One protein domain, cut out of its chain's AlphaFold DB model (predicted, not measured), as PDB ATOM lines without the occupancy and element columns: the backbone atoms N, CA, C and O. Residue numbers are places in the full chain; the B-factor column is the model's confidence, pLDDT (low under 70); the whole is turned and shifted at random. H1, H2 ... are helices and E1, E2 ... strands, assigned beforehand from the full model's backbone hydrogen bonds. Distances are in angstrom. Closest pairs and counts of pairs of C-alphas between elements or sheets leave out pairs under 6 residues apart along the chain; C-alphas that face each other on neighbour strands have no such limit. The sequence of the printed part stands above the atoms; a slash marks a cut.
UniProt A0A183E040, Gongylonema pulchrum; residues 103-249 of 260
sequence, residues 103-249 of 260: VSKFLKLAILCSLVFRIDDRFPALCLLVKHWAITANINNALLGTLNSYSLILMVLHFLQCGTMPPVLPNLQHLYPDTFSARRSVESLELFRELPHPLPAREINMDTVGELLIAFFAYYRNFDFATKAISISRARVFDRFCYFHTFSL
ATOM      1  N   VAL A 103      79.070 -31.173 134.711       51.00
ATOM      2  CA  VAL A 103      78.533 -32.103 135.726       51.00
ATOM      3  C   VAL A 103      79.130 -33.483 135.560       51.00
ATOM      4  O   VAL A 103      79.644 -34.076 136.509       51.00
ATOM      5  N   SER A 104      79.150 -33.945 134.308       57.44
ATOM      6  CA  SER A 104      79.796 -35.195 133.925       57.44
ATOM      7  C   SER A 104      81.269 -35.194 134.340       57.44
ATOM      8  O   SER A 104      81.754 -36.184 134.876       57.44
ATOM      9  N   LYS A 105      81.979 -34.068 134.176       60.31
ATOM     10  CA  LYS A 105      83.393 -33.946 134.562       60.31
ATOM     11  C   LYS A 105      83.605 -34.064 136.071       60.31
ATOM     12  O   LYS A 105      84.466 -34.828 136.500       60.31
ATOM     13  N   PHE A 106      82.824 -33.336 136.865       61.25
ATOM     14  CA  PHE A 106      82.984 -33.322 138.317       61.25
ATOM     15  C   PHE A 106      82.634 -34.673 138.957       61.25
ATOM     16  O   PHE A 106      83.395 -35.180 139.780       61.25
ATOM     17  N   LEU A 107      81.536 -35.299 138.522       61.25
ATOM     18  CA  LEU A 107      81.129 -36.619 139.010       61.25
ATOM     19  C   LEU A 107      82.107 -37.717 138.584       61.25
ATOM     20  O   LEU A 107      82.468 -38.560 139.402       61.25
ATOM     21  N   LYS A 108      82.607 -37.678 137.341       66.25
ATOM     22  CA  LYS A 108      83.640 -38.618 136.877       66.25
ATOM     23  C   LYS A 108      84.917 -38.512 137.694       66.25
ATOM     24  O   LYS A 108      85.505 -39.544 138.003       66.25
ATOM     25  N   LEU A 109      85.331 -37.299 138.072       68.19
ATOM     26  CA  LEU A 109      86.478 -37.159 138.957       68.19
ATOM     27  C   LEU A 109      86.169 -37.665 140.369       68.19
ATOM     28  O   LEU A 109      86.980 -38.392 140.925       68.19
ATOM     29  N   ALA A 110      85.021 -37.321 140.952       66.06
ATOM     30  CA  ALA A 110      84.659 -37.820 142.282       66.06
ATOM     31  C   ALA A 110      84.699 -39.358 142.330       66.06
ATOM     32  O   ALA A 110      85.279 -39.942 143.245       66.06
ATOM     33  N   ILE A 111      84.189 -40.012 141.282       68.00
ATOM     34  CA  ILE A 111      84.262 -41.467 141.120       68.00
ATOM     35  C   ILE A 111      85.707 -41.936 140.960       68.00
ATOM     36  O   ILE A 111      86.113 -42.859 141.663       68.00
ATOM     37  N   LEU A 112      86.499 -41.287 140.100       72.19
ATOM     38  CA  LEU A 112      87.916 -41.608 139.920       72.19
ATOM     39  C   LEU A 112      88.674 -41.551 141.253       72.19
ATOM     40  O   LEU A 112      89.342 -42.513 141.614       72.19
ATOM     41  N   CYS A 113      88.519 -40.466 142.009       69.81
ATOM     42  CA  CYS A 113      89.129 -40.302 143.324       69.81
ATOM     43  C   CYS A 113      88.638 -41.362 144.317       69.81
ATOM     44  O   CYS A 113      89.448 -41.898 145.065       69.81
ATOM     45  N   SER A 114      87.343 -41.703 144.308       67.12
ATOM     46  CA  SER A 114      86.800 -42.747 145.190       67.12
ATOM     47  C   SER A 114      87.366 -44.139 144.884       67.12
ATOM     48  O   SER A 114      87.607 -44.924 145.797       67.12
ATOM     49  N   LEU A 115      87.624 -44.438 143.607       68.56
ATOM     50  CA  LEU A 115      88.235 -45.695 143.177       68.56
ATOM     51  C   LEU A 115      89.718 -45.735 143.537       68.56
ATOM     52  O   LEU A 115      90.190 -46.726 144.078       68.56
ATOM     53  N   VAL A 116      90.433 -44.639 143.285       73.12
ATOM     54  CA  VAL A 116      91.851 -44.482 143.630       73.12
ATOM     55  C   VAL A 116      92.082 -44.620 145.133       73.12
ATOM     56  O   VAL A 116      93.001 -45.322 145.542       73.12
ATOM     57  N   PHE A 117      91.222 -44.007 145.948       72.81
ATOM     58  CA  PHE A 117      91.246 -44.134 147.405       72.81
ATOM     59  C   PHE A 117      91.206 -45.599 147.865       72.81
ATOM     60  O   PHE A 117      91.931 -45.964 148.776       72.81
ATOM     61  N   ARG A 118      90.402 -46.448 147.213       71.00
ATOM     62  CA  ARG A 118      90.292 -47.878 147.554       71.00
ATOM     63  C   ARG A 118      91.479 -48.719 147.076       71.00
ATOM     64  O   ARG A 118      91.573 -49.879 147.462       71.00
ATOM     65  N   ILE A 119      92.324 -48.179 146.197       76.19
ATOM     66  CA  ILE A 119      93.490 -48.884 145.649       76.19
ATOM     67  C   ILE A 119      94.719 -48.673 146.533       76.19
ATOM     68  O   ILE A 119      95.481 -49.618 146.719       76.19
ATOM     69  N   ASP A 120      94.938 -47.452 147.032       79.50
ATOM     70  CA  ASP A 120      96.129 -47.120 147.819       79.50
ATOM     71  C   ASP A 120      95.847 -46.017 148.858       79.50
ATOM     72  O   ASP A 120      95.554 -44.866 148.511       79.50
ATOM     73  N   ASP A 121      95.995 -46.361 150.140       80.50
ATOM     74  CA  ASP A 121      95.736 -45.475 151.284       80.50
ATOM     75  C   ASP A 121      96.715 -44.292 151.381       80.50
ATOM     76  O   ASP A 121      96.464 -43.318 152.100       80.50
ATOM     77  N   ARG A 122      97.825 -44.306 150.631       85.06
ATOM     78  CA  ARG A 122      98.768 -43.175 150.591       85.06
ATOM     79  C   ARG A 122      98.183 -41.974 149.848       85.06
ATOM     80  O   ARG A 122      98.521 -40.838 150.177       85.06
ATOM     81  N   PHE A 123      97.274 -42.194 148.893       86.31
ATOM     82  CA  PHE A 123      96.595 -41.125 148.149       86.31
ATOM     83  C   PHE A 123      95.793 -40.154 149.037       86.31
ATOM     84  O   PHE A 123      96.066 -38.949 148.981       86.31
ATOM     85  N   PRO A 124      94.821 -40.607 149.859       78.12
ATOM     86  CA  PRO A 124      94.066 -39.715 150.740       78.12
ATOM     87  C   PRO A 124      94.967 -39.046 151.783       78.12
ATOM     88  O   PRO A 124      94.790 -37.859 152.061       78.12
ATOM     89  N   ALA A 125      95.961 -39.767 152.317       80.88
ATOM     90  CA  ALA A 125      96.915 -39.220 153.276       80.88
ATOM     91  C   ALA A 125      97.701 -38.050 152.662       80.88
ATOM     92  O   ALA A 125      97.756 -36.962 153.241       80.88
ATOM     93  N   LEU A 126      98.226 -38.235 151.447       86.19
ATOM     94  CA  LEU A 126      98.959 -37.197 150.729       86.19
ATOM     95  C   LEU A 126      98.054 -36.012 150.357       86.19
ATOM     96  O   LEU A 126      98.447 -34.860 150.544       86.19
ATOM     97  N   CYS A 127      96.817 -36.271 149.919       83.50
ATOM     98  CA  CYS A 127      95.826 -35.222 149.661       83.50
ATOM     99  C   CYS A 127      95.561 -34.356 150.900       83.50
ATOM    100  O   CYS A 127      95.506 -33.129 150.792       83.50
ATOM    101  N   LEU A 128      95.403 -34.970 152.077       80.12
ATOM    102  CA  LEU A 128      95.168 -34.250 153.332       80.12
ATOM    103  C   LEU A 128      96.382 -33.414 153.749       80.12
ATOM    104  O   LEU A 128      96.211 -32.248 154.116       80.12
ATOM    105  N   LEU A 129      97.592 -33.968 153.643       83.81
ATOM    106  CA  LEU A 129      98.839 -33.267 153.966       83.81
ATOM    107  C   LEU A 129      99.058 -32.053 153.053       83.81
ATOM    108  O   LEU A 129      99.277 -30.943 153.542       83.81
ATOM    109  N   VAL A 130      98.917 -32.236 151.737       86.31
ATOM    110  CA  VAL A 130      99.054 -31.151 150.750       86.31
ATOM    111  C   VAL A 130      97.969 -30.095 150.944       86.31
ATOM    112  O   VAL A 130      98.255 -28.897 150.899       86.31
ATOM    113  N   LYS A 131      96.725 -30.501 151.222       80.69
ATOM    114  CA  LYS A 131      95.634 -29.561 151.510       80.69
ATOM    115  C   LYS A 131      95.918 -28.736 152.764       80.69
ATOM    116  O   LYS A 131      95.719 -27.523 152.741       80.69
ATOM    117  N   HIS A 132      96.380 -29.370 153.841       80.50
ATOM    118  CA  HIS A 132      96.728 -28.684 155.085       80.50
ATOM    119  C   HIS A 132      97.884 -27.696 154.884       80.50
ATOM    120  O   HIS A 132      97.805 -26.546 155.325       80.50
ATOM    121  N   TRP A 133      98.925 -28.109 154.157       87.38
ATOM    122  CA  TRP A 133     100.020 -27.229 153.756       87.38
ATOM    123  C   TRP A 133      99.512 -26.021 152.957       87.38
ATOM    124  O   TRP A 133      99.820 -24.888 153.312       87.38
ATOM    125  N   ALA A 134      98.667 -26.236 151.946       82.50
ATOM    126  CA  ALA A 134      98.151 -25.167 151.095       82.50
ATOM    127  C   ALA A 134      97.256 -24.166 151.848       82.50
ATOM    128  O   ALA A 134      97.266 -22.973 151.543       82.50
ATOM    129  N   ILE A 135      96.490 -24.634 152.841       76.56
ATOM    130  CA  ILE A 135      95.721 -23.763 153.745       76.56
ATOM    131  C   ILE A 135      96.673 -22.916 154.594       76.56
ATOM    132  O   ILE A 135      96.512 -21.702 154.663       76.56
ATOM    133  N   THR A 136      97.688 -23.543 155.194       80.62
ATOM    134  CA  THR A 136      98.662 -22.864 156.065       80.62
ATOM    135  C   THR A 136      99.508 -21.846 155.292       80.62
ATOM    136  O   THR A 136      99.803 -20.770 155.800       80.62
ATOM    137  N   ALA A 137      99.840 -22.149 154.036       80.81
ATOM    138  CA  ALA A 137     100.536 -21.252 153.115       80.81
ATOM    139  C   ALA A 137      99.616 -20.191 152.471       80.81
ATOM    140  O   ALA A 137     100.086 -19.373 151.687       80.81
ATOM    141  N   ASN A 138      98.315 -20.195 152.789       76.44
ATOM    142  CA  ASN A 138      97.306 -19.265 152.275       76.44
ATOM    143  C   ASN A 138      97.154 -19.260 150.735       76.44
ATOM    144  O   ASN A 138      96.834 -18.238 150.129       76.44
ATOM    145  N   ILE A 139      97.354 -20.419 150.100       74.38
ATOM    146  CA  ILE A 139      97.257 -20.624 148.640       74.38
ATOM    147  C   ILE A 139      96.058 -21.502 148.231       74.38
ATOM    148  O   ILE A 139      95.977 -21.946 147.088       74.38
ATOM    149  N   ASN A 140      95.130 -21.768 149.160       64.12
ATOM    150  CA  ASN A 140      93.902 -22.545 148.938       64.12
ATOM    151  C   ASN A 140      92.639 -21.675 149.076       64.12
ATOM    152  O   ASN A 140      91.775 -21.926 149.920       64.12
ATOM    153  N   ASN A 141      92.543 -20.608 148.285       57.47
ATOM    154  CA  ASN A 141      91.409 -19.688 148.274       57.47
ATOM    155  C   ASN A 141      91.011 -19.301 146.840       57.47
ATOM    156  O   ASN A 141      91.485 -18.313 146.270       57.47
ATOM    157  N   ALA A 142      90.071 -20.066 146.278       54.34
ATOM    158  CA  ALA A 142      89.535 -19.856 144.933       54.34
ATOM    159  C   ALA A 142      88.893 -18.469 144.740       54.34
ATOM    160  O   ALA A 142      88.868 -17.947 143.628       54.34
ATOM    161  N   LEU A 143      88.383 -17.856 145.817       42.78
ATOM    162  CA  LEU A 143      87.771 -16.524 145.776       42.78
ATOM    163  C   LEU A 143      88.813 -15.405 145.637       42.78
ATOM    164  O   LEU A 143      88.455 -14.303 145.233       42.78
ATOM    165  N   LEU A 144      90.080 -15.694 145.946       41.38
ATOM    166  CA  LEU A 144      91.222 -14.793 145.770       41.38
ATOM    167  C   LEU A 144      92.075 -15.153 144.539       41.38
ATOM    168  O   LEU A 144      93.160 -14.608 144.374       41.38
ATOM    169  N   GLY A 145      91.611 -16.070 143.681       44.84
ATOM    170  CA  GLY A 145      92.329 -16.470 142.464       44.84
ATOM    171  C   GLY A 145      93.477 -17.464 142.677       44.84
ATOM    172  O   GLY A 145      94.287 -17.643 141.776       44.84
ATOM    173  N   THR A 146      93.554 -18.117 143.842       56.84
ATOM    174  CA  THR A 146      94.541 -19.183 144.119       56.84
ATOM    175  C   THR A 146      93.952 -20.581 143.868       56.84
ATOM    176  O   THR A 146      92.765 -20.710 143.550       56.84
ATOM    177  N   LEU A 147      94.772 -21.635 143.980       60.69
ATOM    178  CA  LEU A 147      94.354 -23.017 143.718       60.69
ATOM    179  C   LEU A 147      93.144 -23.385 144.584       60.69
ATOM    180  O   LEU A 147      93.100 -23.109 145.780       60.69
ATOM    181  N   ASN A 148      92.143 -24.028 143.989       68.00
ATOM    182  CA  ASN A 148      91.047 -24.593 144.765       68.00
ATOM    183  C   ASN A 148      91.442 -25.992 145.278       68.00
ATOM    184  O   ASN A 148      92.362 -26.638 144.768       68.00
ATOM    185  N   SER A 149      90.719 -26.498 146.279       66.75
ATOM    186  CA  SER A 149      90.998 -27.825 146.853       66.75
ATOM    187  C   SER A 149      90.908 -28.965 145.827       66.75
ATOM    188  O   SER A 149      91.518 -30.010 146.018       66.75
ATOM    189  N   TYR A 150      90.181 -28.762 144.727       71.50
ATOM    190  CA  TYR A 150      90.089 -29.713 143.625       71.50
ATOM    191  C   TYR A 150      91.386 -29.747 142.800       71.50
ATOM    192  O   TYR A 150      91.904 -30.832 142.549       71.50
ATOM    193  N   SER A 151      91.974 -28.595 142.468       76.69
ATOM    194  CA  SER A 151      93.263 -28.503 141.774       76.69
ATOM    195  C   SER A 151      94.386 -29.180 142.565       76.69
ATOM    196  O   SER A 151      95.201 -29.882 141.976       76.69
ATOM    197  N   LEU A 152      94.392 -29.061 143.897       80.38
ATOM    198  CA  LEU A 152      95.377 -29.750 144.743       80.38
ATOM    199  C   LEU A 152      95.246 -31.279 144.663       80.38
ATOM    200  O   LEU A 152      96.248 -31.971 144.502       80.38
ATOM    201  N   ILE A 153      94.019 -31.808 144.713       81.50
ATOM    202  CA  ILE A 153      93.766 -33.253 144.562       81.50
ATOM    203  C   ILE A 153      94.208 -33.733 143.174       81.50
ATOM    204  O   ILE A 153      94.815 -34.794 143.052       81.50
ATOM    205  N   LEU A 154      93.946 -32.941 142.133       83.75
ATOM    206  CA  LEU A 154      94.379 -33.237 140.767       83.75
ATOM    207  C   LEU A 154      95.902 -33.308 140.631       83.75
ATOM    208  O   LEU A 154      96.417 -34.207 139.967       83.75
ATOM    209  N   MET A 155      96.618 -32.383 141.272       89.12
ATOM    210  CA  MET A 155      98.079 -32.390 141.303       89.12
ATOM    211  C   MET A 155      98.616 -33.632 142.021       89.12
ATOM    212  O   MET A 155      99.497 -34.313 141.504       89.12
ATOM    213  N   VAL A 156      98.047 -33.982 143.176       90.25
ATOM    214  CA  VAL A 156      98.436 -35.196 143.913       90.25
ATOM    215  C   VAL A 156      98.180 -36.454 143.082       90.25
ATOM    216  O   VAL A 156      99.057 -37.310 142.975       90.25
ATOM    217  N   LEU A 157      97.013 -36.550 142.441       89.19
ATOM    218  CA  LEU A 157      96.663 -37.681 141.586       89.19
ATOM    219  C   LEU A 157      97.645 -37.834 140.419       89.19
ATOM    220  O   LEU A 157      98.161 -38.923 140.191       89.19
ATOM    221  N   HIS A 158      97.938 -36.742 139.712       91.06
ATOM    222  CA  HIS A 158      98.899 -36.747 138.610       91.06
ATOM    223  C   HIS A 158     100.302 -37.165 139.072       91.06
ATOM    224  O   HIS A 158     100.924 -38.032 138.462       91.06
ATOM    225  N   PHE A 159     100.784 -36.591 140.177       93.81
ATOM    226  CA  PHE A 159     102.084 -36.934 140.750       93.81
ATOM    227  C   PHE A 159     102.198 -38.431 141.079       93.81
ATOM    228  O   PHE A 159     103.182 -39.076 140.726       93.81
ATOM    229  N   LEU A 160     101.169 -39.022 141.682       92.00
ATOM    230  CA  LEU A 160     101.179 -40.446 142.018       92.00
ATOM    231  C   LEU A 160     100.996 -41.363 140.797       92.00
ATOM    232  O   LEU A 160     101.355 -42.537 140.868       92.00
ATOM    233  N   GLN A 161     100.464 -40.851 139.684       91.12
ATOM    234  CA  GLN A 161     100.322 -41.600 138.432       91.12
ATOM    235  C   GLN A 161     101.591 -41.613 137.573       91.12
ATOM    236  O   GLN A 161     101.847 -42.608 136.898       91.12
ATOM    237  N   CYS A 162     102.355 -40.518 137.536       90.88
ATOM    238  CA  CYS A 162     103.511 -40.405 136.634       90.88
ATOM    239  C   CYS A 162     104.687 -39.571 137.155       90.88
ATOM    240  O   CYS A 162     105.725 -39.511 136.501       90.88
ATOM    241  N   GLY A 163     104.545 -38.922 138.309       87.12
ATOM    242  CA  GLY A 163     105.629 -38.200 138.980       87.12
ATOM    243  C   GLY A 163     106.518 -39.089 139.855       87.12
ATOM    244  O   GLY A 163     107.526 -38.610 140.364       87.12
ATOM    245  N   THR A 164     106.165 -40.367 140.012       90.19
ATOM    246  CA  THR A 164     106.911 -41.381 140.770       90.19
ATOM    247  C   THR A 164     107.274 -42.555 139.864       90.19
ATOM    248  O   THR A 164     106.532 -42.878 138.933       90.19
ATOM    249  N   MET A 165     108.421 -43.184 140.121       88.38
ATOM    250  CA  MET A 165     108.869 -44.387 139.421       88.38
ATOM    251  C   MET A 165     109.346 -45.414 140.460       88.38
ATOM    252  O   MET A 165     110.329 -45.129 141.142       88.38
ATOM    253  N   PRO A 166     108.684 -46.578 140.597       90.75
ATOM    254  CA  PRO A 166     107.466 -46.994 139.893       90.75
ATOM    255  C   PRO A 166     106.234 -46.158 140.311       90.75
ATOM    256  O   PRO A 166     106.245 -45.558 141.390       90.75
ATOM    257  N   PRO A 167     105.174 -46.084 139.482       90.88
ATOM    258  CA  PRO A 167     103.994 -45.276 139.779       90.88
ATOM    259  C   PRO A 167     103.185 -45.861 140.942       90.88
ATOM    260  O   PRO A 167     102.825 -47.042 140.948       90.88
ATOM    261  N   VAL A 168     102.831 -45.015 141.911       90.62
ATOM    262  CA  VAL A 168     101.995 -45.404 143.061       90.62
ATOM    263  C   VAL A 168     100.576 -45.757 142.618       90.62
ATOM    264  O   VAL A 168     100.028 -46.768 143.060       90.62
ATOM    265  N   LEU A 169      99.995 -44.990 141.692       88.56
ATOM    266  CA  LEU A 169      98.627 -45.178 141.212       88.56
ATOM    267  C   LEU A 169      98.566 -45.529 139.721       88.56
ATOM    268  O   LEU A 169      99.260 -44.913 138.913       88.56
ATOM    269  N   PRO A 170      97.679 -46.452 139.311       87.81
ATOM    270  CA  PRO A 170      97.444 -46.713 137.901       87.81
ATOM    271  C   PRO A 170      96.620 -45.593 137.244       87.81
ATOM    272  O   PRO A 170      95.821 -44.894 137.880       87.81
ATOM    273  N   ASN A 171      96.732 -45.475 135.921       87.50
ATOM    274  CA  ASN A 171      95.810 -44.656 135.141       87.50
ATOM    275  C   ASN A 171      94.491 -45.415 134.898       87.50
ATOM    276  O   ASN A 171      94.325 -46.101 133.890       87.50
ATOM    277  N   LEU A 172      93.530 -45.269 135.816       81.44
ATOM    278  CA  LEU A 172      92.217 -45.919 135.708       81.44
ATOM    279  C   LEU A 172      91.410 -45.470 134.483       81.44
ATOM    280  O   LEU A 172      90.627 -46.253 133.953       81.44
ATOM    281  N   GLN A 173      91.597 -44.235 134.012       79.06
ATOM    282  CA  GLN A 173      90.894 -43.747 132.821       79.06
ATOM    283  C   GLN A 173      91.388 -44.441 131.549       79.06
ATOM    284  O   GLN A 173      90.608 -44.635 130.621       79.06
ATOM    285  N   HIS A 174      92.661 -44.838 131.527       83.19
ATOM    286  CA  HIS A 174      93.238 -45.633 130.451       83.19
ATOM    287  C   HIS A 174      92.871 -47.118 130.557       83.19
ATOM    288  O   HIS A 174      92.571 -47.735 129.542       83.19
ATOM    289  N   LEU A 175      92.856 -47.679 131.772       81.12
ATOM    290  CA  LEU A 175      92.524 -49.093 132.000       81.12
ATOM    291  C   LEU A 175      91.038 -49.411 131.784       81.12
ATOM    292  O   LEU A 175      90.704 -50.510 131.353       81.12
ATOM    293  N   TYR A 176      90.144 -48.461 132.074       77.81
ATOM    294  CA  TYR A 176      88.693 -48.657 131.985       77.81
ATOM    295  C   TYR A 176      88.031 -47.552 131.141       77.81
ATOM    296  O   TYR A 176      87.207 -46.785 131.655       77.81
ATOM    297  N   PRO A 177      88.361 -47.446 129.840       74.81
ATOM    298  CA  PRO A 177      87.878 -46.362 128.987       74.81
ATOM    299  C   PRO A 177      86.350 -46.354 128.878       74.81
ATOM    300  O   PRO A 177      85.743 -45.283 128.876       74.81
ATOM    301  N   ASP A 178      85.711 -47.526 128.889       70.25
ATOM    302  CA  ASP A 178      84.251 -47.652 128.846       70.25
ATOM    303  C   ASP A 178      83.584 -47.035 130.079       70.25
ATOM    304  O   ASP A 178      82.538 -46.387 129.968       70.25
ATOM    305  N   THR A 179      84.219 -47.174 131.246       67.06
ATOM    306  CA  THR A 179      83.742 -46.628 132.523       67.06
ATOM    307  C   THR A 179      83.825 -45.111 132.566       67.06
ATOM    308  O   THR A 179      82.894 -44.462 133.041       67.06
ATOM    309  N   PHE A 180      84.897 -44.536 132.023       65.44
ATOM    310  CA  PHE A 180      85.143 -43.091 132.060       65.44
ATOM    311  C   PHE A 180      84.802 -42.367 130.747       65.44
ATOM    312  O   PHE A 180      85.092 -41.175 130.600       65.44
ATOM    313  N   SER A 181      84.157 -43.055 129.802       61.62
ATOM    314  CA  SER A 181      83.839 -42.523 128.478       61.62
ATOM    315  C   SER A 181      82.949 -41.272 128.538       61.62
ATOM    316  O   SER A 181      82.039 -41.128 129.360       61.62
ATOM    317  N   ALA A 182      83.196 -40.327 127.624       52.75
ATOM    318  CA  ALA A 182      82.411 -39.095 127.500       52.75
ATOM    319  C   ALA A 182      80.928 -39.353 127.161       52.75
ATOM    320  O   ALA A 182      80.094 -38.501 127.438       52.75
ATOM    321  N   ARG A 183      80.614 -40.528 126.597       48.91
ATOM    322  CA  ARG A 183      79.289 -40.889 126.070       48.91
ATOM    323  C   ARG A 183      78.336 -41.498 127.105       48.91
ATOM    324  O   ARG A 183      77.156 -41.628 126.805       48.91
ATOM    325  N   ARG A 184      78.812 -41.877 128.298       52.09
ATOM    326  CA  ARG A 184      77.935 -42.403 129.358       52.09
ATOM    327  C   ARG A 184      77.160 -41.288 130.059       52.09
ATOM    328  O   ARG A 184      77.746 -40.271 130.443       52.09
ATOM    329  N   SER A 185      75.857 -41.514 130.234       48.69
ATOM    330  CA  SER A 185      74.961 -40.625 130.971       48.69
ATOM    331  C   SER A 185      75.334 -40.592 132.452       48.69
ATOM    332  O   SER A 185      75.808 -41.582 133.018       48.69
ATOM    333  N   VAL A 186      75.109 -39.437 133.081       50.50
ATOM    334  CA  VAL A 186      75.341 -39.220 134.518       50.50
ATOM    335  C   VAL A 186      74.539 -40.206 135.381       50.50
ATOM    336  O   VAL A 186      74.992 -40.595 136.446       50.50
ATOM    337  N   GLU A 187      73.402 -40.684 134.881       45.25
ATOM    338  CA  GLU A 187      72.531 -41.670 135.536       45.25
ATOM    339  C   GLU A 187      73.171 -43.061 135.681       45.25
ATOM    340  O   GLU A 187      72.790 -43.826 136.558       45.25
ATOM    341  N   SER A 188      74.178 -43.385 134.861       50.62
ATOM    342  CA  SER A 188      74.924 -44.654 134.934       50.62
ATOM    343  C   SER A 188      76.170 -44.597 135.833       50.62
ATOM    344  O   SER A 188      76.935 -45.566 135.919       50.62
ATOM    345  N   LEU A 189      76.419 -43.442 136.461       54.19
ATOM    346  CA  LEU A 189      77.588 -43.188 137.296       54.19
ATOM    347  C   LEU A 189      77.291 -43.569 138.751       54.19
ATOM    348  O   LEU A 189      76.913 -42.743 139.575       54.19
ATOM    349  N   GLU A 190      77.499 -44.843 139.070       55.28
ATOM    350  CA  GLU A 190      77.435 -45.332 140.447       55.28
ATOM    351  C   GLU A 190      78.652 -44.844 141.246       55.28
ATOM    352  O   GLU A 190      79.800 -45.216 140.976       55.28
ATOM    353  N   LEU A 191      78.408 -44.011 142.260       52.16
ATOM    354  CA  LEU A 191      79.398 -43.760 143.304       52.16
ATOM    355  C   LEU A 191      79.713 -45.071 144.033       52.16
ATOM    356  O   LEU A 191      78.801 -45.824 144.361       52.16
ATOM    357  N   PHE A 192      80.993 -45.302 144.337       54.38
ATOM    358  CA  PHE A 192      81.492 -46.508 145.015       54.38
ATOM    359  C   PHE A 192      81.408 -47.812 144.208       54.38
ATOM    360  O   PHE A 192      81.525 -48.890 144.794       54.38
ATOM    361  N   ARG A 193      81.276 -47.724 142.878       63.16
ATOM    362  CA  ARG A 193      81.369 -48.891 141.994       63.16
ATOM    363  C   ARG A 193      82.648 -49.684 142.263       63.16
ATOM    364  O   ARG A 193      83.698 -49.110 142.551       63.16
ATOM    365  N   GLU A 194      82.568 -51.000 142.157       63.47
ATOM    366  CA  GLU A 194      83.757 -51.846 142.159       63.47
ATOM    367  C   GLU A 194      84.463 -51.786 140.801       63.47
ATOM    368  O   GLU A 194      83.872 -51.416 139.780       63.47
ATOM    369  N   LEU A 195      85.758 -52.105 140.790       67.31
ATOM    370  CA  LEU A 195      86.505 -52.188 139.540       67.31
ATOM    371  C   LEU A 195      85.881 -53.293 138.670       67.31
ATOM    372  O   LEU A 195      85.695 -54.401 139.169       67.31
ATOM    373  N   PRO A 196      85.578 -53.032 137.381       69.06
ATOM    374  CA  PRO A 196      84.953 -54.029 136.507       69.06
ATOM    375  C   PRO A 196      85.756 -55.333 136.403       69.06
ATOM    376  O   PRO A 196      85.191 -56.411 136.262       69.06
ATOM    377  N   HIS A 197      87.083 -55.216 136.480       74.12
ATOM    378  CA  HIS A 197      88.042 -56.316 136.443       74.12
ATOM    379  C   HIS A 197      89.223 -55.952 137.360       74.12
ATOM    380  O   HIS A 197      89.483 -54.753 137.531       74.12
ATOM    381  N   PRO A 198      89.958 -56.928 137.925       79.25
ATOM    382  CA  PRO A 198      91.125 -56.659 138.766       79.25
ATOM    383  C   PRO A 198      92.210 -55.873 138.018       79.25
ATOM    384  O   PRO A 198      92.301 -55.912 136.789       79.25
ATOM    385  N   LEU A 199      93.036 -55.144 138.772       81.31
ATOM    386  CA  LEU A 199      94.158 -54.398 138.205       81.31
ATOM    387  C   LEU A 199      95.199 -55.364 137.613       81.31
ATOM    388  O   LEU A 199      95.457 -56.413 138.208       81.31
ATOM    389  N   PRO A 200      95.825 -55.018 136.474       83.00
ATOM    390  CA  PRO A 200      96.925 -55.805 135.931       83.00
ATOM    391  C   PRO A 200      98.117 -55.821 136.900       83.00
ATOM    392  O   PRO A 200      98.306 -54.887 137.686       83.00
ATOM    393  N   ALA A 201      98.939 -56.872 136.816       82.62
ATOM    394  CA  ALA A 201     100.186 -56.951 137.569       82.62
ATOM    395  C   ALA A 201     101.081 -55.746 137.237       82.62
ATOM    396  O   ALA A 201     101.257 -55.390 136.070       82.62
ATOM    397  N   ARG A 202     101.621 -55.107 138.275       84.31
ATOM    398  CA  ARG A 202     102.447 -53.902 138.169       84.31
ATOM    399  C   ARG A 202     103.526 -53.906 139.237       84.31
ATOM    400  O   ARG A 202     103.344 -54.505 140.295       84.31
ATOM    401  N   GLU A 203     104.600 -53.174 138.983       86.62
ATOM    402  CA  GLU A 203     105.564 -52.845 140.027       86.62
ATOM    403  C   GLU A 203     104.901 -51.956 141.081       86.62
ATOM    404  O   GLU A 203     104.211 -50.981 140.764       86.62
ATOM    405  N   ILE A 204     105.074 -52.333 142.345       87.19
ATOM    406  CA  ILE A 204     104.488 -51.631 143.481       87.19
ATOM    407  C   ILE A 204     105.543 -50.682 144.033       87.19
ATOM    408  O   ILE A 204     106.629 -51.097 144.428       87.19
ATOM    409  N   ASN A 205     105.203 -49.399 144.072       93.38
ATOM    410  CA  ASN A 205     106.004 -48.407 144.769       93.38
ATOM    411  C   ASN A 205     105.922 -48.642 146.283       93.38
ATOM    412  O   ASN A 205     104.814 -48.724 146.822       93.38
ATOM    413  N   MET A 206     107.075 -48.696 146.951       92.19
ATOM    414  CA  MET A 206     107.198 -48.952 148.392       92.19
ATOM    415  C   MET A 206     107.541 -47.698 149.207       92.19
ATOM    416  O   MET A 206     107.750 -47.806 150.414       92.19
ATOM    417  N   ASP A 207     107.568 -46.521 148.577       92.56
ATOM    418  CA  ASP A 207     107.868 -45.262 149.248       92.56
ATOM    419  C   ASP A 207     106.799 -44.959 150.305       92.56
ATOM    420  O   ASP A 207     105.583 -45.134 150.107       92.56
ATOM    421  N   THR A 208     107.258 -44.468 151.445       94.12
ATOM    422  CA  THR A 208     106.401 -44.024 152.539       94.12
ATOM    423  C   THR A 208     105.672 -42.730 152.173       94.12
ATOM    424  O   THR A 208     106.091 -41.958 151.311       94.12
ATOM    425  N   VAL A 209     104.581 -42.423 152.885       92.00
ATOM    426  CA  VAL A 209     103.841 -41.159 152.685       92.00
ATOM    427  C   VAL A 209     104.747 -39.932 152.872       92.00
ATOM    428  O   VAL A 209     104.579 -38.938 152.167       92.00
ATOM    429  N   GLY A 210     105.714 -39.995 153.794       92.19
ATOM    430  CA  GLY A 210     106.668 -38.911 154.036       92.19
ATOM    431  C   GLY A 210     107.615 -38.683 152.857       92.19
ATOM    432  O   GLY A 210     107.788 -37.545 152.422       92.19
ATOM    433  N   GLU A 211     108.171 -39.756 152.295       94.69
ATOM    434  CA  GLU A 211     109.024 -39.692 151.100       94.69
ATOM    435  C   GLU A 211     108.241 -39.173 149.892       94.69
ATOM    436  O   GLU A 211     108.699 -38.256 149.206       94.69
ATOM    437  N   LEU A 212     107.014 -39.664 149.698       95.31
ATOM    438  CA  LEU A 212     106.117 -39.192 148.643       95.31
ATOM    439  C   LEU A 212     105.767 -37.707 148.797       95.31
ATOM    440  O   LEU A 212     105.652 -37.006 147.795       95.31
ATOM    441  N   LEU A 213     105.621 -37.201 150.024       94.56
ATOM    442  CA  LEU A 213     105.372 -35.779 150.272       94.56
ATOM    443  C   LEU A 213     106.577 -34.913 149.882       94.56
ATOM    444  O   LEU A 213     106.407 -33.882 149.228       94.56
ATOM    445  N   ILE A 214     107.791 -35.331 150.243       95.25
ATOM    446  CA  ILE A 214     109.021 -34.623 149.858       95.25
ATOM    447  C   ILE A 214     109.176 -34.647 148.332       95.25
ATOM    448  O   ILE A 214     109.414 -33.606 147.713       95.25
ATOM    449  N   ALA A 215     108.977 -35.815 147.721       94.88
ATOM    450  CA  ALA A 215     109.041 -35.995 146.279       94.88
ATOM    451  C   ALA A 215     107.966 -35.180 145.541       94.88
ATOM    452  O   ALA A 215     108.265 -34.598 144.502       94.88
ATOM    453  N   PHE A 216     106.755 -35.047 146.093       95.38
ATOM    454  CA  PHE A 216     105.691 -34.202 145.538       95.38
ATOM    455  C   PHE A 216     106.135 -32.739 145.428       95.38
ATOM    456  O   PHE A 216     105.986 -32.112 144.374       95.38
ATOM    457  N   PHE A 217     106.720 -32.190 146.497       93.81
ATOM    458  CA  PHE A 217     107.217 -30.816 146.477       93.81
ATOM    459  C   PHE A 217     108.420 -30.655 145.548       93.81
ATOM    460  O   PHE A 217     108.487 -29.670 144.816       93.81
ATOM    461  N   ALA A 218     109.341 -31.620 145.529       93.81
ATOM    462  CA  ALA A 218     110.475 -31.608 144.608       93.81
ATOM    463  C   ALA A 218     110.020 -31.659 143.139       93.81
ATOM    464  O   ALA A 218     110.525 -30.904 142.306       93.81
ATOM    465  N   TYR A 219     109.023 -32.492 142.837       94.56
ATOM    466  CA  TYR A 219     108.433 -32.632 141.512       94.56
ATOM    467  C   TYR A 219     107.833 -31.311 141.029       94.56
ATOM    468  O   TYR A 219     108.214 -30.808 139.973       94.56
ATOM    469  N   TYR A 220     106.941 -30.705 141.819       91.94
ATOM    470  CA  TYR A 220     106.268 -29.468 141.415       91.94
ATOM    471  C   TYR A 220     107.139 -28.219 141.519       91.94
ATOM    472  O   TYR A 220     106.886 -27.255 140.803       91.94
ATOM    473  N   ARG A 221     108.203 -28.233 142.326       91.44
ATOM    474  CA  ARG A 221     109.231 -27.182 142.301       91.44
ATOM    475  C   ARG A 221     109.957 -27.127 140.955       91.44
ATOM    476  O   ARG A 221     110.269 -26.039 140.484       91.44
ATOM    477  N   ASN A 222     110.236 -28.288 140.368       89.94
ATOM    478  CA  ASN A 222     110.960 -28.405 139.101       89.94
ATOM    479  C   ASN A 222     110.023 -28.430 137.881       89.94
ATOM    480  O   ASN A 222     110.489 -28.495 136.745       89.94
ATOM    481  N   PHE A 223     108.707 -28.409 138.101       89.81
ATOM    482  CA  PHE A 223     107.721 -28.446 137.035       89.81
ATOM    483  C   PHE A 223     107.595 -27.074 136.365       89.81
ATOM    484  O   PHE A 223     107.273 -26.075 137.007       89.81
ATOM    485  N   ASP A 224     107.792 -27.034 135.051       88.12
ATOM    486  CA  ASP A 224     107.600 -25.818 134.265       88.12
ATOM    487  C   ASP A 224     106.111 -25.573 133.982       88.12
ATOM    488  O   ASP A 224     105.547 -26.032 132.986       88.12
ATOM    489  N   PHE A 225     105.465 -24.808 134.859       84.25
ATOM    490  CA  PHE A 225     104.065 -24.419 134.690       84.25
ATOM    491  C   PHE A 225     103.819 -23.456 133.516       84.25
ATOM    492  O   PHE A 225     102.664 -23.317 133.101       84.25
ATOM    493  N   ALA A 226     104.854 -22.795 132.981       83.12
ATOM    494  CA  ALA A 226     104.709 -21.820 131.901       83.12
ATOM    495  C   ALA A 226     104.551 -22.505 130.540       83.12
ATOM    496  O   ALA A 226     103.682 -22.115 129.756       83.12
ATOM    497  N   THR A 227     105.340 -23.548 130.273       85.06
ATOM    498  CA  THR A 227     105.300 -24.263 128.984       85.06
ATOM    499  C   THR A 227     104.562 -25.593 129.051       85.06
ATOM    500  O   THR A 227     104.067 -26.070 128.028       85.06
ATOM    501  N   LYS A 228     104.429 -26.198 130.237       85.75
ATOM    502  CA  LYS A 228     103.818 -27.520 130.395       85.75
ATOM    503  C   LYS A 228     102.463 -27.470 131.089       85.75
ATOM    504  O   LYS A 228     102.121 -26.556 131.843       85.75
ATOM    505  N   ALA A 229     101.664 -28.488 130.809       83.56
ATOM    506  CA  ALA A 229     100.393 -28.758 131.457       83.56
ATOM    507  C   ALA A 229     100.308 -30.238 131.847       83.56
ATOM    508  O   ALA A 229     100.930 -31.105 131.231       83.56
ATOM    509  N   ILE A 230      99.540 -30.514 132.899       86.31
ATOM    510  CA  ILE A 230      99.340 -31.865 133.426       86.31
ATOM    511  C   ILE A 230      98.067 -32.483 132.845       86.31
ATOM    512  O   ILE A 230      97.031 -31.821 132.750       86.31
ATOM    513  N   SER A 231      98.132 -33.756 132.450       83.75
ATOM    514  CA  SER A 231      96.971 -34.537 132.017       83.75
ATOM    515  C   SER A 231      96.806 -35.763 132.899       83.75
ATOM    516  O   SER A 231      97.648 -36.656 132.909       83.75
ATOM    517  N   ILE A 232      95.670 -35.828 133.584       83.19
ATOM    518  CA  ILE A 232      95.308 -36.957 134.450       83.19
ATOM    519  C   ILE A 232      94.793 -38.126 133.619       83.19
ATOM    520  O   ILE A 232      95.202 -39.262 133.816       83.19
ATOM    521  N   SER A 233      93.965 -37.840 132.611       77.88
ATOM    522  CA  SER A 233      93.415 -38.872 131.731       77.88
ATOM    523  C   SER A 233      94.494 -39.605 130.943       77.88
ATOM    524  O   SER A 233      94.357 -40.796 130.673       77.88
ATOM    525  N   ARG A 234      95.588 -38.918 130.600       80.12
ATOM    526  CA  ARG A 234      96.746 -39.520 129.930       80.12
ATOM    527  C   ARG A 234      97.867 -39.905 130.901       80.12
ATOM    528  O   ARG A 234      98.805 -40.553 130.453       80.12
ATOM    529  N   ALA A 235      97.771 -39.542 132.185       83.62
ATOM    530  CA  ALA A 235      98.836 -39.671 133.187       83.62
ATOM    531  C   ALA A 235     100.194 -39.160 132.672       83.62
ATOM    532  O   ALA A 235     101.213 -39.840 132.775       83.62
ATOM    533  N   ARG A 236     100.204 -37.991 132.021       86.62
ATOM    534  CA  ARG A 236     101.391 -37.439 131.349       86.62
ATOM    535  C   ARG A 236     101.407 -35.919 131.370       86.62
ATOM    536  O   ARG A 236     100.365 -35.263 131.371       86.62
ATOM    537  N   VAL A 237     102.618 -35.386 131.277       87.38
ATOM    538  CA  VAL A 237     102.894 -33.970 131.038       87.38
ATOM    539  C   VAL A 237     102.871 -33.703 129.534       87.38
ATOM    540  O   VAL A 237     103.391 -34.501 128.755       87.38
ATOM    541  N   PHE A 238     102.273 -32.591 129.112       85.81
ATOM    542  CA  PHE A 238     102.238 -32.179 127.707       85.81
ATOM    543  C   PHE A 238     102.578 -30.699 127.543       85.81
ATOM    544  O   PHE A 238     102.522 -29.923 128.496       85.81
ATOM    545  N   ASP A 239     102.960 -30.322 126.326       84.50
ATOM    546  CA  ASP A 239     103.329 -28.952 125.988       84.50
ATOM    547  C   ASP A 239     102.093 -28.091 125.690       84.50
ATOM    548  O   ASP A 239     101.211 -28.499 124.924       84.50
ATOM    549  N   ARG A 240     102.023 -26.898 126.288       75.38
ATOM    550  CA  ARG A 240     100.921 -25.946 126.090       75.38
ATOM    551  C   ARG A 240     100.889 -25.406 124.660       75.38
ATOM    552  O   ARG A 240      99.797 -25.183 124.134       75.38
ATOM    553  N   PHE A 241     102.040 -25.244 124.006       65.00
ATOM    554  CA  PHE A 241     102.117 -24.660 122.662       65.00
ATOM    555  C   PHE A 241     101.584 -25.601 121.575       65.00
ATOM    556  O   PHE A 241     100.949 -25.146 120.623       65.00
ATOM    557  N   CYS A 242     101.731 -26.917 121.746       53.88
ATOM    558  CA  CYS A 242     101.157 -27.892 120.813       53.88
ATOM    559  C   CYS A 242      99.619 -27.881 120.798       53.88
ATOM    560  O   CYS A 242      99.024 -28.223 119.779       53.88
ATOM    561  N   TYR A 243      98.964 -27.465 121.888       48.31
ATOM    562  CA  TYR A 243      97.500 -27.510 122.000       48.31
ATOM    563  C   TYR A 243      96.796 -26.393 121.210       48.31
ATOM    564  O   TYR A 243      95.678 -26.586 120.727       48.31
ATOM    565  N   PHE A 244      97.447 -25.236 121.035       42.28
ATOM    566  CA  PHE A 244      96.878 -24.124 120.265       42.28
ATOM    567  C   PHE A 244      96.833 -24.417 118.758       42.28
ATOM    568  O   PHE A 244      95.858 -24.056 118.098       42.28
ATOM    569  N   HIS A 245      97.814 -25.148 118.219       33.94
ATOM    570  CA  HIS A 245      97.823 -25.507 116.797       33.94
ATOM    571  C   HIS A 245      96.783 -26.577 116.424       33.94
ATOM    572  O   HIS A 245      96.229 -26.541 115.322       33.94
ATOM    573  N   THR A 246      96.443 -27.496 117.335       36.22
ATOM    574  CA  THR A 246      95.393 -28.502 117.083       36.22
ATOM    575  C   THR A 246      93.992 -27.879 117.054       36.22
ATOM    576  O   THR A 246      93.133 -28.337 116.303       36.22
ATOM    577  N   PHE A 247      93.768 -26.786 117.794       34.47
ATOM    578  CA  PHE A 247      92.505 -26.040 117.753       34.47
ATOM    579  C   PHE A 247      92.304 -25.253 116.447       34.47
ATOM    580  O   PHE A 247      91.168 -25.110 116.002       34.47
ATOM    581  N   SER A 248      93.381 -24.798 115.793       29.69
ATOM    582  CA  SER A 248      93.296 -24.102 114.496       29.69
ATOM    583  C   SER A 248      93.007 -25.015 113.294       29.69
ATOM    584  O   SER A 248      92.610 -24.517 112.247       29.69
ATOM    585  N   LEU A 249      93.160 -26.339 113.432       29.91
ATOM    586  CA  LEU A 249      92.985 -27.318 112.343       29.91
ATOM    587  C   LEU A 249      91.723 -28.198 112.475       29.91
ATOM    588  O   LEU A 249      91.618 -29.242 111.839       29.91
TER     589      LEU A 249
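This is residues 103 to 249 of the 260 residues of a protein of Gongylonema pulchrum (UniProt A0A183E040). Helix H3 sits in the middle of the domain, with H2 and H6 packed crosswise on it, the small hairpin of E1 and E2 on another side of it, and H1 near it. The short H4 and H5 lie close to H1, a long loop, residues 181 to 208, runs round the outside from H5 to H6, and residues 244 to 249, of which 244 to 248 belong to H7, stick out. The printed part has 147 residues with seven named helices and two named strands, in the order H1 H2 H3 H4 H5 H6 E1 E2 H7; its class is mostly helix, and the sheet E1 - E2 is antiparallel. The whole is compact, with a radius of gyration of the C-alphas of 16.1 A and spans of 44 by 39 by 30 A.

H1, residues 103 to 119, and H2, residues 122 to 136, only just touch, and only at the corner by their tight link, with 3 pairs of C-alphas within 8 A, the closest those of Phe 117 and Phe 123, 6.2 A. H2, the hub, touches H3, residues 149 to 163, at a steep tilt of 47 degrees, opposite ways; the closest C-alphas are those of Cys 127 and Ile 153, 5.8 A. H1 and H3 are near each other. H4, residues 172 to 175, is close to H1 but not clearly touching; the closest C-alphas, of Leu 112 and Leu 172, are 7.4 A apart. H5, residues 177 to 180, is also close to H1 but not clearly touching, with the closest C-alphas, of Lys 108 and Phe 180, 6.7 A apart. H6, residues 209 to 221, touches H2 with residues 209 to 213 alone, at a steep tilt of 57 degrees, the same way; the closest C-alphas, of Arg 122 and Val 209, are 5.8 A apart. H6 touches H3 with residues 216 to 219 alone, about perpendicular at 83 degrees; the closest C-alphas, of Phe 159 and Phe 216, are 6.6 A apart. E1, residues 228 to 231, and E2, residues 236 to 239, form a hairpin, with N 229 and O 238 at 2.9 A and N 236 and O 231 at 3.0 A, within hydrogen-bond range. The closest C-alphas of H3 and E2, those of Cys 162 and Arg 236, are 6.4 A apart. H7, residues 240 to 248, touches no helix. Every O i to N i+4 pair is within hydrogen-bond range in H1, H2, H3 and H6; H7 has 1 of 5, and 3 of 6 O i to N i+3 pairs, while H4 and H5 are too short for an O i to N i+4 pair.

H1 begins at C-alpha 103, (78.533, -32.103, 135.726), and is 24.6 A long from first to last C-alpha. H2 is 21.0 A long, H3 19.6 A and H6 18.2 A. H7 ends at C-alpha 248, (93.296, -24.102, 114.496).

The C-alphas farthest apart, of Thr 208 and Leu 249, are 45.5 A apart. The printed part has no cut. The links H2 to H3 and H5 to H6 are long, with 12 and 28 residues. The mean pLDDT of the printed part is 75.1; residues 103 to 111, 113 to 115, 140 to 149, 179 to 196 and 241 to 249 are under 70.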